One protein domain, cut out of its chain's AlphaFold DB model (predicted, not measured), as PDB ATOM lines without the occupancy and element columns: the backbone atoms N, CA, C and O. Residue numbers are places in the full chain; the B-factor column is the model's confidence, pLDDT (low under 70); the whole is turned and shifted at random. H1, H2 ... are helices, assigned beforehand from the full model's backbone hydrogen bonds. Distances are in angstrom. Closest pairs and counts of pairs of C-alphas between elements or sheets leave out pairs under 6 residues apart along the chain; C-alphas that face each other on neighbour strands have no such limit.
ATOM      1  N   SER A  11     -36.213 -24.318  -7.968       89.88
ATOM      2  CA  SER A  11     -37.434 -24.852  -8.579       89.88
ATOM      3  C   SER A  11     -38.686 -24.128  -8.078       89.88
ATOM      4  O   SER A  11     -39.549 -23.795  -8.884       89.88
ATOM      5  N   LEU A  12     -38.774 -23.856  -6.772       91.06
ATOM      6  CA  LEU A  12     -39.871 -23.095  -6.161       91.06
ATOM      7  C   LEU A  12     -39.908 -21.640  -6.650       91.06
ATOM      8  O   LEU A  12     -40.987 -21.108  -6.916       91.06
ATOM      9  N   ALA A  13     -38.743 -21.008  -6.805       87.00
ATOM     10  CA  ALA A  13     -38.629 -19.644  -7.312       87.00
ATOM     11  C   ALA A  13     -39.072 -19.523  -8.781       87.00
ATOM     12  O   ALA A  13     -39.687 -18.526  -9.144       87.00
ATOM     13  N   LEU A  14     -38.841 -20.542  -9.620       89.19
ATOM     14  CA  LEU A  14     -39.347 -20.549 -11.003       89.19
ATOM     15  C   LEU A  14     -40.872 -20.641 -11.078       89.19
ATOM     16  O   LEU A  14     -41.473 -20.076 -11.991       89.19
ATOM     17  N   SER A  15     -41.498 -21.359 -10.144       92.25
ATOM     18  CA  SER A  15     -42.944 -21.584 -10.159       92.25
ATOM     19  C   SER A  15     -43.750 -20.481  -9.471       92.25
ATOM     20  O   SER A  15     -44.893 -20.256  -9.861       92.25
ATOM     21  N   TYR A  16     -43.186 -19.802  -8.465       93.94
ATOM     22  CA  TYR A  16     -43.932 -18.844  -7.631       93.94
ATOM     23  C   TYR A  16     -43.249 -17.483  -7.440       93.94
ATOM     24  O   TYR A  16     -43.817 -16.617  -6.774       93.94
ATOM     25  N   GLY A  17     -42.043 -17.280  -7.975       92.75
ATOM     26  CA  GLY A  17     -41.336 -16.005  -7.871       92.75
ATOM     27  C   GLY A  17     -41.955 -14.907  -8.747       92.75
ATOM     28  O   GLY A  17     -42.640 -15.207  -9.730       92.75
ATOM     29  N   PRO A  18     -41.724 -13.624  -8.420       94.75
ATOM     30  CA  PRO A  18     -42.106 -12.509  -9.280       94.75
ATOM     31  C   PRO A  18     -41.449 -12.636 -10.666       94.75
ATOM     32  O   PRO A  18     -40.333 -13.137 -10.798       94.75
ATOM     33  N   GLU A  19     -42.143 -12.166 -11.708       94.00
ATOM     34  CA  GLU A  19     -41.767 -12.371 -13.119       94.00
ATOM     35  C   GLU A  19     -40.316 -11.963 -13.428       94.00
ATOM     36  O   GLU A  19     -39.617 -12.632 -14.186       94.00
ATOM     37  N   GLU A  20     -39.834 -10.891 -12.796       93.44
ATOM     38  CA  GLU A  20     -38.466 -10.405 -12.965       93.44
ATOM     39  C   GLU A  20     -37.416 -11.385 -12.411       93.44
ATOM     40  O   GLU A  20     -36.408 -11.651 -13.071       93.44
ATOM     41  N   GLU A  21     -37.673 -11.989 -11.248       90.19
ATOM     42  CA  GLU A  21     -36.789 -12.995 -10.650       90.19
ATOM     43  C   GLU A  21     -36.799 -14.296 -11.456       90.19
ATOM     44  O   GLU A  21     -35.741 -14.897 -11.672       90.19
ATOM     45  N   ARG A  22     -37.965 -14.701 -11.974       93.81
ATOM     46  CA  ARG A  22     -38.086 -15.867 -12.857       93.81
ATOM     47  C   ARG A  22     -37.289 -15.672 -14.146       93.81
ATOM     48  O   ARG A  22     -36.464 -16.519 -14.487       93.81
ATOM     49  N   ALA A  23     -37.461 -14.530 -14.812       91.69
ATOM     50  CA  ALA A  23     -36.729 -14.202 -16.032       91.69
ATOM     51  C   ALA A  23     -35.210 -14.121 -15.792       91.69
ATOM     52  O   ALA A  23     -34.418 -14.551 -16.636       91.69
ATOM     53  N   ALA A  24     -34.777 -13.595 -14.642       89.94
ATOM     54  CA  ALA A  24     -33.366 -13.583 -14.264       89.94
ATOM     55  C   ALA A  24     -32.817 -15.005 -14.051       89.94
ATOM     56  O   ALA A  24     -31.724 -15.319 -14.537       89.94
ATOM     57  N   LEU A  25     -33.576 -15.878 -13.379       90.94
ATOM     58  CA  LEU A  25     -33.164 -17.256 -13.126       90.94
ATOM     59  C   LEU A  25     -33.121 -18.096 -14.412       90.94
ATOM     60  O   LEU A  25     -32.169 -18.852 -14.610       90.94
ATOM     61  N   GLU A  26     -34.082 -17.919 -15.320       91.62
ATOM     62  CA  GLU A  26     -34.083 -18.568 -16.638       91.62
ATOM     63  C   GLU A  26     -32.877 -18.142 -17.480       91.62
ATOM     64  O   GLU A  26     -32.175 -18.992 -18.033       91.62
ATOM     65  N   ARG A  27     -32.557 -16.841 -17.524       90.56
ATOM     66  CA  ARG A  27     -31.345 -16.357 -18.208       90.56
ATOM     67  C   ARG A  27     -30.082 -16.958 -17.601       90.56
ATOM     68  O   ARG A  27     -29.190 -17.352 -18.349       90.56
ATOM     69  N   ALA A  28     -30.006 -17.063 -16.275       86.12
ATOM     70  CA  ALA A  28     -28.869 -17.677 -15.593       86.12
ATOM     71  C   ALA A  28     -28.748 -19.183 -15.898       86.12
ATOM     72  O   ALA A  28     -27.636 -19.685 -16.098       86.12
ATOM     73  N   MET A  29     -29.871 -19.904 -15.993       87.12
ATOM     74  CA  MET A  29     -29.899 -21.310 -16.413       87.12
ATOM     75  C   MET A  29     -29.444 -21.478 -17.864       87.12
ATOM     76  O   MET A  29     -28.580 -22.312 -18.134       87.12
ATOM     77  N   ILE A  30     -29.949 -20.651 -18.783       89.12
ATOM     78  CA  ILE A  30     -29.547 -20.662 -20.197       89.12
ATOM     79  C   ILE A  30     -28.055 -20.332 -20.333       89.12
ATOM     80  O   ILE A  30     -27.330 -21.035 -21.035       89.12
ATOM     81  N   GLN A  31     -27.559 -19.317 -19.619       81.94
ATOM     82  CA  GLN A  31     -26.131 -18.983 -19.604       81.94
ATOM     83  C   GLN A  31     -25.274 -20.135 -19.070       81.94
ATOM     84  O   GLN A  31     -24.221 -20.420 -19.637       81.94
ATOM     85  N   SER A  32     -25.731 -20.827 -18.025       83.44
ATOM     86  CA  SER A  32     -25.027 -21.988 -17.465       83.44
ATOM     87  C   SER A  32     -25.051 -23.195 -18.407       83.44
ATOM     88  O   SER A  32     -24.080 -23.945 -18.458       83.44
ATOM     89  N   ALA A  33     -26.129 -23.381 -19.172       82.69
ATOM     90  CA  ALA A  33     -26.233 -24.433 -20.179       82.69
ATOM     91  C   ALA A  33     -25.311 -24.171 -21.382       82.69
ATOM     92  O   ALA A  33     -24.659 -25.092 -21.870       82.69
ATOM     93  N   LEU A  34     -25.219 -22.913 -21.831       87.00
ATOM     94  CA  LEU A  34     -24.353 -22.504 -22.943       87.00
ATOM     95  C   LEU A  34     -22.875 -22.442 -22.546       87.00
ATOM     96  O   LEU A  34     -22.001 -22.753 -23.354       87.00
ATOM     97  N   ASN A  35     -22.583 -22.051 -21.305       84.31
ATOM     98  CA  ASN A  35     -21.233 -21.989 -20.770       84.31
ATOM     99  C   ASN A  35     -21.170 -22.634 -19.375       84.31
ATOM    100  O   ASN A  35     -21.152 -21.932 -18.359       84.31
ATOM    101  N   PRO A  36     -21.054 -23.972 -19.302       76.00
ATOM    102  CA  PRO A  36     -20.985 -24.686 -18.028       76.00
ATOM    103  C   PRO A  36     -19.734 -24.345 -17.204       76.00
ATOM    104  O   PRO A  36     -19.656 -24.724 -16.038       76.00
ATOM    105  N   GLN A  37     -18.752 -23.632 -17.775       62.56
ATOM    106  CA  GLN A  37     -17.575 -23.139 -17.050       62.56
ATOM    107  C   GLN A  37     -17.767 -21.731 -16.459       62.56
ATOM    108  O   GLN A  37     -16.964 -21.309 -15.633       62.56
ATOM    109  N   ALA A  38     -18.828 -21.000 -16.815       64.62
ATOM    110  CA  ALA A  38     -19.099 -19.679 -16.239       64.62
ATOM    111  C   ALA A  38     -19.538 -19.748 -14.763       64.62
ATOM    112  O   ALA A  38     -19.345 -18.783 -14.023       64.62
ATOM    113  N   ASN A  39     -20.072 -20.897 -14.332       61.38
ATOM    114  CA  ASN A  39     -20.576 -21.153 -12.979       61.38
ATOM    115  C   ASN A  39     -19.514 -21.758 -12.041       61.38
ATOM    116  O   ASN A  39     -19.802 -22.615 -11.210       61.38
ATOM    117  N   LEU A  40     -18.258 -21.361 -12.223       66.00
ATOM    118  CA  LEU A  40     -17.222 -21.621 -11.234       66.00
ATOM    119  C   LEU A  40     -17.326 -20.555 -10.150       66.00
ATOM    120  O   LEU A  40     -17.470 -19.365 -10.463       66.00
ATOM    121  N   ASP A  41     -17.248 -20.984  -8.891       74.00
ATOM    122  CA  ASP A  41     -17.212 -20.064  -7.760       74.00
ATOM    123  C   ASP A  41     -16.097 -19.031  -7.971       74.00
ATOM    124  O   ASP A  41     -15.055 -19.325  -8.569       74.00
ATOM    125  N   ALA A  42     -16.312 -17.797  -7.510       66.75
ATOM    126  CA  ALA A  42     -15.330 -16.732  -7.694       66.75
ATOM    127  C   ALA A  42     -13.949 -17.150  -7.162       66.75
ATOM    128  O   ALA A  42     -12.943 -16.861  -7.812       66.75
ATOM    129  N   ASN A  43     -13.908 -17.916  -6.065       67.00
ATOM    130  CA  ASN A  43     -12.660 -18.433  -5.519       67.00
ATOM    131  C   ASN A  43     -12.045 -19.515  -6.411       67.00
ATOM    132  O   ASN A  43     -10.847 -19.471  -6.658       67.00
ATOM    133  N   GLU A  44     -12.834 -20.438  -6.968       73.81
ATOM    134  CA  GLU A  44     -12.324 -21.481  -7.873       73.81
ATOM    135  C   GLU A  44     -11.766 -20.907  -9.182       73.81
ATOM    136  O   GLU A  44     -10.785 -21.428  -9.721       73.81
ATOM    137  N   ARG A  45     -12.350 -19.811  -9.684       72.88
ATOM    138  CA  ARG A  45     -11.804 -19.085 -10.841       72.88
ATOM    139  C   ARG A  45     -10.465 -18.438 -10.515       72.88
ATOM    140  O   ARG A  45      -9.538 -18.580 -11.303       72.88
ATOM    141  N   VAL A  46     -10.350 -17.778  -9.363       70.69
ATOM    142  CA  VAL A  46      -9.081 -17.197  -8.894       70.69
ATOM    143  C   VAL A  46      -8.022 -18.289  -8.728       70.69
ATOM    144  O   VAL A  46      -6.886 -18.112  -9.161       70.69
ATOM    145  N   ASP A  47      -8.410 -19.449  -8.204       73.00
ATOM    146  CA  ASP A  47      -7.526 -20.592  -7.981       73.00
ATOM    147  C   ASP A  47      -7.049 -21.240  -9.296       73.00
ATOM    148  O   ASP A  47      -5.888 -21.634  -9.426       73.00
ATOM    149  N   MET A  48      -7.919 -21.324 -10.311       69.88
ATOM    150  CA  MET A  48      -7.532 -21.772 -11.655       69.88
ATOM    151  C   MET A  48      -6.691 -20.747 -12.403       69.88
ATOM    152  O   MET A  48      -5.733 -21.146 -13.059       69.88
ATOM    153  N   VAL A  49      -7.002 -19.455 -12.286       68.00
ATOM    154  CA  VAL A  49      -6.161 -18.396 -12.855       68.00
ATOM    155  C   VAL A  49      -4.775 -18.478 -12.230       68.00
ATOM    156  O   VAL A  49      -3.821 -18.608 -12.980       68.00
ATOM    157  N   HIS A  50      -4.656 -18.559 -10.901       64.94
ATOM    158  CA  HIS A  50      -3.371 -18.739 -10.221       64.94
ATOM    159  C   HIS A  50      -2.611 -19.998 -10.657       64.94
ATOM    160  O   HIS A  50      -1.388 -19.953 -10.766       64.94
ATOM    161  N   LYS A  51      -3.309 -21.110 -10.921       66.56
ATOM    162  CA  LYS A  51      -2.696 -22.350 -11.436       66.56
ATOM    163  C   LYS A  51      -2.251 -22.249 -12.895       66.56
ATOM    164  O   LYS A  51      -1.322 -22.948 -13.278       66.56
ATOM    165  N   LEU A  52      -2.907 -21.417 -13.701       63.47
ATOM    166  CA  LEU A  52      -2.552 -21.192 -15.104       63.47
ATOM    167  C   LEU A  52      -1.496 -20.091 -15.265       63.47
ATOM    168  O   LEU A  52      -0.701 -20.148 -16.197       63.47
ATOM    169  N   THR A  53      -1.444 -19.119 -14.354       60.31
ATOM    170  CA  THR A  53      -0.492 -17.999 -14.362       60.31
ATOM    171  C   THR A  53       0.652 -18.194 -13.373       60.31
ATOM    172  O   THR A  53       1.126 -17.227 -12.772       60.31
ATOM    173  N   VAL A  54       1.153 -19.424 -13.220       62.34
ATOM    174  CA  VAL A  54       2.384 -19.689 -12.455       62.34
ATOM    175  C   VAL A  54       3.598 -19.198 -13.254       62.34
ATOM    176  O   VAL A  54       4.464 -19.963 -13.659       62.34
ATOM    177  N   ILE A  55       3.677 -17.891 -13.486       65.75
ATOM    178  CA  ILE A  55       4.963 -17.226 -13.639       65.75
ATOM    179  C   ILE A  55       5.532 -17.210 -12.228       65.75
ATOM    180  O   ILE A  55       4.988 -16.568 -11.323       65.75
ATOM    181  N   THR A  56       6.586 -17.984 -12.002       73.81
ATOM    182  CA  THR A  56       7.223 -18.015 -10.687       73.81
ATOM    183  C   THR A  56       7.707 -16.600 -10.330       73.81
ATOM    184  O   THR A  56       8.164 -15.847 -11.189       73.81
ATOM    185  N   LYS A  57       7.599 -16.197  -9.056       76.81
ATOM    186  CA  LYS A  57       8.079 -14.879  -8.583       76.81
ATOM    187  C   LYS A  57       9.470 -14.476  -9.122       76.81
ATOM    188  O   LYS A  57       9.601 -13.317  -9.516       76.81
ATOM    189  N   PRO A  58      10.492 -15.361  -9.183       81.62
ATOM    190  CA  PRO A  58      11.781 -15.010  -9.785       81.62
ATOM    191  C   PRO A  58      11.684 -14.653 -11.276       81.62
ATOM    192  O   PRO A  58      12.287 -13.676 -11.705       81.62
ATOM    193  N   GLN A  59      10.870 -15.363 -12.058       82.06
ATOM    194  CA  GLN A  59      10.676 -15.080 -13.484       82.06
ATOM    195  C   GLN A  59       9.998 -13.725 -13.729       82.06
ATOM    196  O   GLN A  59      10.348 -13.008 -14.666       82.06
ATOM    197  N   LEU A  60       9.073 -13.327 -12.849       86.00
ATOM    198  CA  LEU A  60       8.453 -12.002 -12.911       86.00
ATOM    199  C   LEU A  60       9.472 -10.878 -12.648       86.00
ATOM    200  O   LEU A  60       9.387  -9.817 -13.264       86.00
ATOM    201  N   LEU A  61      10.449 -11.111 -11.764       86.88
ATOM    202  CA  LEU A  61      11.542 -10.167 -11.498       86.88
ATOM    203  C   LEU A  61      12.505 -10.043 -12.686       86.88
ATOM    204  O   LEU A  61      12.951  -8.941 -12.999       86.88
ATOM    205  N   VAL A  62      12.797 -11.148 -13.374       89.69
ATOM    206  CA  VAL A  62      13.608 -11.124 -14.603       89.69
ATOM    207  C   VAL A  62      12.881 -10.349 -15.706       89.69
ATOM    208  O   VAL A  62      13.485  -9.496 -16.359       89.69
ATOM    209  N   TRP A  63      11.573 -10.570 -15.870       91.31
ATOM    210  CA  TRP A  63      10.774  -9.853 -16.865       91.31
ATOM    211  C   TRP A  63      10.662  -8.354 -16.568       91.31
ATOM    212  O   TRP A  63      10.880  -7.539 -17.462       91.31
ATOM    213  N   SER A  64      10.399  -7.971 -15.314       90.44
ATOM    214  CA  SER A  64      10.323  -6.555 -14.934       90.44
ATOM    215  C   SER A  64      11.663  -5.839 -15.111       90.44
ATOM    216  O   SER A  64      11.698  -4.710 -15.602       90.44
ATOM    217  N   ARG A  65      12.781  -6.506 -14.801       93.44
ATOM    218  CA  ARG A  65      14.128  -5.978 -15.045       93.44
ATOM    219  C   ARG A  65      14.410  -5.807 -16.539       93.44
ATOM    220  O   ARG A  65      14.928  -4.767 -16.934       93.44
ATOM    221  N   ALA A  66      14.026  -6.775 -17.368       92.88
ATOM    222  CA  ALA A  66      14.175  -6.684 -18.820       92.88
ATOM    223  C   ALA A  66      13.339  -5.539 -19.427       92.88
ATOM    224  O   ALA A  66      13.844  -4.811 -20.281       92.88
ATOM    225  N   LEU A  67      12.112  -5.325 -18.930       94.25
ATOM    226  CA  LEU A  67      11.267  -4.184 -19.305       94.25
ATOM    227  C   LEU A  67      11.909  -2.844 -18.920       94.25
ATOM    228  O   LEU A  67      11.954  -1.930 -19.738       94.25
ATOM    229  N   MET A  68      12.449  -2.727 -17.701       92.44
ATOM    230  CA  MET A  68      13.105  -1.494 -17.243       92.44
ATOM    231  C   MET A  68      14.371  -1.156 -18.034       92.44
ATOM    232  O   MET A  68      14.673   0.018 -18.227       92.44
ATOM    233  N   HIS A  69      15.113  -2.167 -18.487       95.12
ATOM    234  CA  HIS A  69      16.329  -1.965 -19.274       95.12
ATOM    235  C   HIS A  69      16.080  -1.879 -20.787       95.12
ATOM    236  O   HIS A  69      17.042  -1.741 -21.538       95.12
ATOM    237  N   GLY A  70      14.821  -1.941 -21.240       93.19
ATOM    238  CA  GLY A  70      14.483  -1.849 -22.661       93.19
ATOM    239  C   GLY A  70      15.110  -2.967 -23.494       93.19
ATOM    240  O   GLY A  70      15.596  -2.711 -24.595       93.19
ATOM    241  N   ALA A  71      15.154  -4.189 -22.955       93.38
ATOM    242  CA  ALA A  71      15.698  -5.339 -23.668       93.38
ATOM    243  C   ALA A  71      14.954  -5.555 -25.000       93.38
ATOM    244  O   ALA A  71      13.724  -5.513 -25.056       93.38
ATOM    245  N   GLU A  72      15.705  -5.780 -26.080       92.88
ATOM    246  CA  GLU A  72      15.151  -5.870 -27.432       92.88
ATOM    247  C   GLU A  72      14.142  -7.026 -27.544       92.88
ATOM    248  O   GLU A  72      14.442  -8.174 -27.214       92.88
ATOM    249  N   GLY A  73      12.922  -6.715 -27.994       93.00
ATOM    250  CA  GLY A  73      11.846  -7.698 -28.155       93.00
ATOM    251  C   GLY A  73      11.116  -8.095 -26.865       93.00
ATOM    252  O   GLY A  73      10.328  -9.038 -26.906       93.00
ATOM    253  N   VAL A  74      11.349  -7.401 -25.744       92.62
ATOM    254  CA  VAL A  74      10.591  -7.588 -24.497       92.62
ATOM    255  C   VAL A  74       9.515  -6.509 -24.375       92.62
ATOM    256  O   VAL A  74       9.824  -5.322 -24.309       92.62
ATOM    257  N   ASP A  75       8.248  -6.916 -24.311       92.69
ATOM    258  CA  ASP A  75       7.103  -6.032 -24.063       92.69
ATOM    259  C   ASP A  75       6.177  -6.624 -22.979       92.69
ATOM    260  O   ASP A  75       6.500  -7.637 -22.354       92.69
ATOM    261  N   PHE A  76       5.032  -5.984 -22.713       88.44
ATOM    262  CA  PHE A  76       4.054  -6.464 -21.722       88.44
ATOM    263  C   PHE A  76       3.390  -7.801 -22.092       88.44
ATOM    264  O   PHE A  76       2.729  -8.397 -21.245       88.44
ATOM    265  N   ASN A  77       3.567  -8.285 -23.323       88.69
ATOM    266  CA  ASN A  77       2.992  -9.532 -23.830       88.69
ATOM    267  C   ASN A  77       4.058 -10.570 -24.233       88.69
ATOM    268  O   ASN A  77       3.728 -11.728 -24.486       88.69
ATOM    269  N   THR A  78       5.327 -10.174 -24.276       86.00
ATOM    270  CA  THR A  78       6.446 -10.930 -24.831       86.00
ATOM    271  C   THR A  78       7.541 -10.968 -23.782       86.00
ATOM    272  O   THR A  78       8.253  -9.992 -23.539       86.00
ATOM    273  N   HIS A  79       7.649 -12.112 -23.117       84.06
ATOM    274  CA  HIS A  79       8.661 -12.345 -22.098       84.06
ATOM    275  C   HIS A  79      10.059 -12.496 -22.733       84.06
ATOM    276  O   HIS A  79      10.179 -12.937 -23.881       84.06
ATOM    277  N   PRO A  80      11.144 -12.196 -21.993       88.31
ATOM    278  CA  PRO A  80      12.496 -12.420 -22.490       88.31
ATOM    279  C   PRO A  80      12.723 -13.902 -22.834       88.31
ATOM    280  O   PRO A  80      12.279 -14.806 -22.119       88.31
ATOM    281  N   ARG A  81      13.405 -14.168 -23.956       79.38
ATOM    282  CA  ARG A  81      13.847 -15.522 -24.328       79.38
ATOM    283  C   ARG A  81      15.022 -15.924 -23.434       79.38
ATOM    284  O   ARG A  81      16.041 -15.249 -23.466       79.38
ATOM    285  N   GLY A  82      14.908 -17.035 -22.703       72.00
ATOM    286  CA  GLY A  82      16.077 -17.690 -22.093       72.00
ATOM    287  C   GLY A  82      15.888 -18.330 -20.716       72.00
ATOM    288  O   GLY A  82      16.613 -19.265 -20.410       72.00
ATOM    289  N   GLU A  83      14.916 -17.903 -19.904       66.06
ATOM    290  CA  GLU A  83      14.846 -18.321 -18.481       66.06
ATOM    291  C   GLU A  83      13.437 -18.713 -18.006       66.06
ATOM    292  O   GLU A  83      13.143 -18.769 -16.811       66.06
ATOM    293  N   PHE A  84      12.554 -19.034 -18.948       70.75
ATOM    294  CA  PHE A  84      11.244 -19.603 -18.653       70.75
ATOM    295  C   PHE A  84      11.256 -21.075 -19.057       70.75
ATOM    296  O   PHE A  84      10.782 -21.393 -20.150       70.75
ATOM    297  N   PRO A  85      11.824 -21.991 -18.242       64.75
ATOM    298  CA  PRO A  85      11.504 -23.397 -18.401       64.75
ATOM    299  C   PRO A  85       9.991 -23.508 -18.219       64.75
ATOM    300  O   PRO A  85       9.461 -23.357 -17.119       64.75
TER     301      PRO A  85
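This is residues 11 to 85 of the 433 residues of an uncharacterized protein of Puccinia coronata f. sp. avenae (UniProt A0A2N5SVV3). A string of helices is laid out lengthwise as a rod: a helical hairpin, short H1 folded back beside long H2, makes one end, H3 follows by itself in the middle, and H4 with the loop of residues 69 to 85 makes the other end. The helices form no common core, and residues 49 to 54 stand free. The printed part has 75 residues with four named helices, H1, H2, H3 and H4 in that order, and no named strand; its class is all helix. It is extended, with a radius of gyration of the C-alphas of 22.0 A and spans of 63 by 19 by 18 A.

H1, residues 11 to 16, and H2, residues 19 to 34, are a helical hairpin with a tight link. They touch, H2 with residues 21 to 26 alone; the closest C-alphas, those of Leu 14 and Arg 22, are 5.2 A apart. They run opposite ways at a shallow tilt of 29 degrees. H3, residues 42 to 52, and H4, residues 57 to 68, touch no helix. In H1, H2, H3 and H4 every O i to N i+4 pair is within hydrogen-bond range.

H1 begins at C-alpha 11, (-37.434, -24.852, -8.579), and is 8.9 A long from first to last C-alpha. H2 measures 22.4 A, H3 15.4 A and H4 16.7 A. H4 ends at C-alpha 68, (13.105, -1.494, -17.243).

The C-alphas farthest apart, those of Tyr 16 and His 69, are 63.7 A apart. The printed part has no cut. The link from H2 to H3 is short, and that from H3 to H4 is tight. The mean pLDDT of the printed part is 82.2; residues 37 to 40, 42 to 43, 48 to 55, 83 and 85 are under 70.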